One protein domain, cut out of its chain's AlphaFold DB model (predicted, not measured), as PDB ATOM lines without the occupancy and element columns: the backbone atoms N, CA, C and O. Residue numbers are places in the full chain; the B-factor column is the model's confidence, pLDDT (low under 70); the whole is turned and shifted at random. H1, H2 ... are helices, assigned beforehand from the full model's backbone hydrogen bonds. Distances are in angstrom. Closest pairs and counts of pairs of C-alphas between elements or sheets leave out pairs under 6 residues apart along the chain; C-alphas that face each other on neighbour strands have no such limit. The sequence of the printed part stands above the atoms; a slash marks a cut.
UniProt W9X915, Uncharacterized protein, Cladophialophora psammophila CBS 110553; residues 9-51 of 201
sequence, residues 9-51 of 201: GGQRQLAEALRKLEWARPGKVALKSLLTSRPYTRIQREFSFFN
ATOM      1  N   GLY A   9       1.276  50.269 -30.838       57.75
ATOM      2  CA  GLY A   9       1.295  48.825 -31.043       57.75
ATOM      3  C   GLY A   9       0.253  48.316 -32.035       57.75
ATOM      4  O   GLY A   9       0.603  47.487 -32.853       57.75
ATOM      5  N   GLY A  10      -0.990  48.810 -32.027       73.50
ATOM      6  CA  GLY A  10      -2.088  48.139 -32.746       73.50
ATOM      7  C   GLY A  10      -1.898  48.040 -34.265       73.50
ATOM      8  O   GLY A  10      -2.038  46.964 -34.836       73.50
ATOM      9  N   GLN A  11      -1.526  49.143 -34.923       75.62
ATOM     10  CA  GLN A  11      -1.313  49.162 -36.378       75.62
ATOM     11  C   GLN A  11      -0.079  48.354 -36.788       75.62
ATOM     12  O   GLN A  11      -0.152  47.573 -37.732       75.62
ATOM     13  N   ARG A  12       1.020  48.469 -36.032       80.31
ATOM     14  CA  ARG A  12       2.234  47.676 -36.265       80.31
ATOM     15  C   ARG A  12       2.019  46.192 -36.004       80.31
ATOM     16  O   ARG A  12       2.430  45.379 -36.817       80.31
ATOM     17  N   GLN A  13       1.333  45.838 -34.922       84.19
ATOM     18  CA  GLN A  13       0.963  44.459 -34.599       84.19
ATOM     19  C   GLN A  13       0.077  43.868 -35.692       84.19
ATOM     20  O   GLN A  13       0.303  42.736 -36.106       84.19
ATOM     21  N   LEU A  14      -0.891  44.640 -36.200       85.25
ATOM     22  CA  LEU A  14      -1.722  44.225 -37.325       85.25
ATOM     23  C   LEU A  14      -0.885  44.026 -38.596       85.25
ATOM     24  O   LEU A  14      -0.997  42.983 -39.232       85.25
ATOM     25  N   ALA A  15      -0.021  44.980 -38.948       82.88
ATOM     26  CA  ALA A  15       0.860  44.870 -40.109       82.88
ATOM     27  C   ALA A  15       1.799  43.653 -40.004       82.88
ATOM     28  O   ALA A  15       1.952  42.896 -40.961       82.88
ATOM     29  N   GLU A  16       2.379  43.406 -38.827       83.12
ATOM     30  CA  GLU A  16       3.226  42.242 -38.560       83.12
ATOM     31  C   GLU A  16       2.453  40.922 -38.621       83.12
ATOM     32  O   GLU A  16       2.961  39.948 -39.180       83.12
ATOM     33  N   ALA A  17       1.239  40.874 -38.066       84.00
ATOM     34  CA  ALA A  17       0.376  39.700 -38.122       84.00
ATOM     35  C   ALA A  17      -0.019  39.375 -39.566       84.00
ATOM     36  O   ALA A  17       0.078  38.224 -39.987       84.00
ATOM     37  N   LEU A  18      -0.383  40.394 -40.347       81.38
ATOM     38  CA  LEU A  18      -0.712  40.248 -41.761       81.38
ATOM     39  C   LEU A  18       0.516  39.853 -42.598       81.38
ATOM     40  O   LEU A  18       0.388  39.050 -43.514       81.38
ATOM     41  N   ARG A  19       1.721  40.327 -42.262       77.75
ATOM     42  CA  ARG A  19       2.965  39.877 -42.910       77.75
ATOM     43  C   ARG A  19       3.261  38.397 -42.645       77.75
ATOM     44  O   ARG A  19       3.784  37.717 -43.518       77.75
ATOM     45  N   LYS A  20       2.963  37.915 -41.434       78.38
ATOM     46  CA  LYS A  20       3.134  36.505 -41.038       78.38
ATOM     47  C   LYS A  20       2.041  35.595 -41.595       78.38
ATOM     48  O   LYS A  20       2.220  34.379 -41.582       78.38
ATOM     49  N   LEU A  21       0.914  36.157 -42.031       74.75
ATOM     50  CA  LEU A  21      -0.141  35.386 -42.664       74.75
ATOM     51  C   LEU A  21       0.417  34.795 -43.958       74.75
ATOM     52  O   LEU A  21       0.956  35.510 -44.797       74.75
ATOM     53  N   GLU A  22       0.315  33.483 -44.121       62.38
ATOM     54  CA  GLU A  22       0.690  32.857 -45.379       62.38
ATOM     55  C   GLU A  22      -0.444  33.032 -46.385       62.38
ATOM     56  O   GLU A  22      -1.455  32.334 -46.337       62.38
ATOM     57  N   TRP A  23      -0.274  34.005 -47.280       67.19
ATOM     58  CA  TRP A  23      -1.290  34.453 -48.238       67.19
ATOM     59  C   TRP A  23      -1.656  33.405 -49.305       67.19
ATOM     60  O   TRP A  23      -2.630  33.595 -50.028       67.19
ATOM     61  N   ALA A  24      -0.931  32.282 -49.386       56.31
ATOM     62  CA  ALA A  24      -1.244  31.168 -50.277       56.31
ATOM     63  C   ALA A  24      -0.701  29.828 -49.736       56.31
ATOM     64  O   ALA A  24       0.437  29.455 -50.008       56.31
ATOM     65  N   ARG A  25      -1.525  29.062 -49.003       55.91
ATOM     66  CA  ARG A  25      -1.318  27.610 -48.822       55.91
ATOM     67  C   ARG A  25      -2.518  26.831 -49.374       55.91
ATOM     68  O   ARG A  25      -3.634  27.066 -48.906       55.91
ATOM     69  N   PRO A  26      -2.326  25.880 -50.305       50.59
ATOM     70  CA  PRO A  26      -3.396  24.984 -50.723       50.59
ATOM     71  C   PRO A  26      -3.768  24.050 -49.558       50.59
ATOM     72  O   PRO A  26      -2.899  23.385 -49.001       50.59
ATOM     73  N   GLY A  27      -5.049  24.022 -49.165       62.41
ATOM     74  CA  GLY A  27      -5.584  23.091 -48.153       62.41
ATOM     75  C   GLY A  27      -6.072  23.701 -46.831       62.41
ATOM     76  O   GLY A  27      -6.509  22.961 -45.953       62.41
ATOM     77  N   LYS A  28      -6.048  25.031 -46.664       64.00
ATOM     78  CA  LYS A  28      -6.703  25.739 -45.544       64.00
ATOM     79  C   LYS A  28      -7.677  26.796 -46.069       64.00
ATOM     80  O   LYS A  28      -7.515  27.284 -47.181       64.00
ATOM     81  N   VAL A  29      -8.704  27.098 -45.266       65.00
ATOM     82  CA  VAL A  29      -9.805  28.036 -45.560       65.00
ATOM     83  C   VAL A  29      -9.297  29.293 -46.275       65.00
ATOM     84  O   VAL A  29      -8.431  29.997 -45.756       65.00
ATOM     85  N   ALA A  30      -9.851  29.582 -47.454       69.69
ATOM     86  CA  ALA A  30      -9.538  30.789 -48.209       69.69
ATOM     87  C   ALA A  30     -10.169  32.014 -47.530       69.69
ATOM     88  O   ALA A  30     -11.368  32.263 -47.661       69.69
ATOM     89  N   LEU A  31      -9.363  32.779 -46.793       72.81
ATOM     90  CA  LEU A  31      -9.775  34.055 -46.213       72.81
ATOM     91  C   LEU A  31      -9.681  35.162 -47.271       72.81
ATOM     92  O   LEU A  31      -8.605  35.417 -47.812       72.81
ATOM     93  N   LYS A  32     -10.797  35.848 -47.538       79.12
ATOM     94  CA  LYS A  32     -10.814  37.097 -48.310       79.12
ATOM     95  C   LYS A  32     -10.865  38.271 -47.339       79.12
ATOM     96  O   LYS A  32     -11.824  38.393 -46.582       79.12
ATOM     97  N   SER A  33      -9.854  39.131 -47.387       77.69
ATOM     98  CA  SER A  33      -9.745  40.311 -46.525       77.69
ATOM     99  C   SER A  33      -9.730  41.581 -47.370       77.69
ATOM    100  O   SER A  33      -9.019  41.643 -48.370       77.69
ATOM    101  N   LEU A  34     -10.481  42.600 -46.947       85.69
ATOM    102  CA  LEU A  34     -10.419  43.956 -47.495       85.69
ATOM    103  C   LEU A  34      -9.885  44.890 -46.409       85.69
ATOM    104  O   LEU A  34     -10.483  45.004 -45.341       85.69
ATOM    105  N   LEU A  35      -8.764  45.550 -46.686       84.69
ATOM    106  CA  LEU A  35      -8.173  46.543 -45.795       84.69
ATOM    107  C   LEU A  35      -8.393  47.937 -46.375       84.69
ATOM    108  O   LEU A  35      -8.065  48.191 -47.532       84.69
ATOM    109  N   THR A  36      -8.913  48.847 -45.560       89.06
ATOM    110  CA  THR A  36      -9.080  50.256 -45.921       89.06
ATOM    111  C   THR A  36      -8.306  51.133 -44.942       89.06
ATOM    112  O   THR A  36      -8.204  50.837 -43.750       89.06
ATOM    113  N   SER A  37      -7.714  52.218 -45.438       85.81
ATOM    114  CA  SER A  37      -6.986  53.173 -44.602       85.81
ATOM    115  C   SER A  37      -6.977  54.569 -45.207       85.81
ATOM    116  O   SER A  37      -7.067  54.723 -46.423       85.81
ATOM    117  N   ARG A  38      -6.777  55.589 -44.368       82.94
ATOM    118  CA  ARG A  38      -6.442  56.942 -44.835       82.94
ATOM    119  C   ARG A  38      -5.008  56.974 -45.387       82.94
ATOM    120  O   ARG A  38      -4.159  56.254 -44.855       82.94
ATOM    121  N   PRO A  39      -4.701  57.834 -46.376       81.38
ATOM    122  CA  PRO A  39      -3.378  57.926 -47.001       81.38
ATOM    123  C   PRO A  39      -2.354  58.654 -46.111       81.38
ATOM    124  O   PRO A  39      -1.543  59.447 -46.576       81.38
ATOM    125  N   TYR A  40      -2.378  58.412 -44.801       85.56
ATOM    126  CA  TYR A  40      -1.391  58.978 -43.896       85.56
ATOM    127  C   TYR A  40      -0.051  58.297 -44.118       85.56
ATOM    128  O   TYR A  40       0.048  57.069 -44.072       85.56
ATOM    129  N   THR A  41       1.001  59.100 -44.255       83.50
ATOM    130  CA  THR A  41       2.363  58.622 -44.523       83.50
ATOM    131  C   THR A  41       2.811  57.561 -43.518       83.50
ATOM    132  O   THR A  41       3.484  56.600 -43.880       83.50
ATOM    133  N   ARG A  42       2.404  57.687 -42.246       83.62
ATOM    134  CA  ARG A  42       2.700  56.688 -41.210       83.62
ATOM    135  C   ARG A  42       2.088  55.321 -41.524       83.62
ATOM    136  O   ARG A  42       2.792  54.322 -41.430       83.62
ATOM    137  N   ILE A  43       0.814  55.285 -41.918       84.44
ATOM    138  CA  ILE A  43       0.115  54.038 -42.259       84.44
ATOM    139  C   ILE A  43       0.706  53.456 -43.546       84.44
ATOM    140  O   ILE A  43       1.058  52.283 -43.582       84.44
ATOM    141  N   GLN A  44       0.913  54.285 -44.570       84.50
ATOM    142  CA  GLN A  44       1.526  53.849 -45.828       84.50
ATOM    143  C   GLN A  44       2.909  53.220 -45.617       84.50
ATOM    144  O   GLN A  44       3.219  52.212 -46.240       84.50
ATOM    145  N   ARG A  45       3.732  53.773 -44.717       85.06
ATOM    146  CA  ARG A  45       5.042  53.193 -44.380       85.06
ATOM    147  C   ARG A  45       4.910  51.827 -43.712       85.06
ATOM    148  O   ARG A  45       5.583  50.892 -44.136       85.06
ATOM    149  N   GLU A  46       4.044  51.706 -42.706       85.25
ATOM    150  CA  GLU A  46       3.839  50.450 -41.965       85.25
ATOM    151  C   GLU A  46       3.285  49.322 -42.853       85.25
ATOM    152  O   GLU A  46       3.636  48.161 -42.655       85.25
ATOM    153  N   PHE A  47       2.490  49.660 -43.871       85.12
ATOM    154  CA  PHE A  47       1.860  48.702 -44.788       85.12
ATOM    155  C   PHE A  47       2.516  48.648 -46.177       85.12
ATOM    156  O   PHE A  47       2.026  47.948 -47.059       85.12
ATOM    157  N   SER A  48       3.654  49.325 -46.368       82.62
ATOM    158  CA  SER A  48       4.359  49.426 -47.658       82.62
ATOM    159  C   SER A  48       4.751  48.073 -48.259       82.62
ATOM    160  O   SER A  48       4.812  47.935 -49.477       82.62
ATOM    161  N   PHE A  49       4.944  47.057 -47.414       78.31
ATOM    162  CA  PHE A  49       5.148  45.665 -47.817       78.31
ATOM    163  C   PHE A  49       4.052  45.146 -48.765       78.31
ATOM    164  O   PHE A  49       4.357  44.389 -49.683       78.31
ATOM    165  N   PHE A  50       2.795  45.572 -48.590       79.06
ATOM    166  CA  PHE A  50       1.686  45.112 -49.430       79.06
ATOM    167  C   PHE A  50       1.677  45.718 -50.825       79.06
ATOM    168  O   PHE A  50       1.093  45.110 -51.717       79.06
ATOM    169  N   ASN A  51       2.352  46.851 -51.042       75.94
ATOM    170  CA  ASN A  51       2.318  47.558 -52.325       75.94
ATOM    171  C   ASN A  51       2.785  46.681 -53.499       75.94
ATOM    172  O   ASN A  51       2.339  46.886 -54.622       75.94
TER     173      ASN A  51
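Overview. This is residues 9 to 51 of the 201 residues of an uncharacterized protein of Cladophialophora psammophila CBS 110553 (UniProt W9X915). What shape does the model have? One helix, H1, and a small pair of short helices, H2 and H3, make a loose helical part, and a long loop, residues 21 to 40, swings out from the end of H1 and folds back to H2, its tip, residues 24 to 30, sticking out and making much of the length. What is it made of, and how large is it? The printed part has 43 residues with three named helices, in the order H1, H2, H3, and no named strand; its class is all helix. It is loose, with a radius of gyration of the C-alphas of 11.9 A, and the C-alphas span 36 by 18 by 16 A.

Along the chain. Where does the first helix lie? H1 is residues 9 to 20, from C-alpha 9 at (1.295, 48.825, -31.043) to C-alpha 20 at (3.134, 36.505, -41.038), 16.0 A. What follows it? Residues 21 to 40 hold no named element, and their C-alphas lie 7 to 21 A from the mean of all C-alphas. Where are the other two helices? H2 is residues 41 to 46, beginning at C-alpha 41 at (2.363, 58.622, -44.523), and is 8.7 A long. H3 is residues 48 to 51, 5.4 A long, and ends at C-alpha 51 at (2.318, 47.558, -52.325).

Arrangement. How do H1 and H2 stand to each other? They touch, H1 with residues 11 to 15 alone, and their closest C-alphas are those of Arg 12 and Glu 46, 6.5 A apart. Their lines stand at a steep tilt of 46 degrees, and they run the same way. Where is H3? H3 is close to H1 but not clearly touching it, the closest C-alphas being those of Arg 19 and Phe 49, 7.9 A apart. H2 and H3 meet only through their link. What do the helix backbones show? In H1 and H2 every O i to N i+4 pair is within hydrogen-bond range, while H3, with four residues, is too short for such a pair.

Size, cuts and confidence. How far does it reach? The two C-alphas farthest apart are those of Gly 27 and Thr 41, at 36.6 A. Is the printed part cut, and which links are long? The printed part has no cut; the link from H1 to H2, 20 residues, is long, and the link from H2 to H3, one residue, is tight. Where is the model's confidence low? The mean pLDDT of the printed part is 76.8, and residue 9 and residues 22 to 30 are under 70.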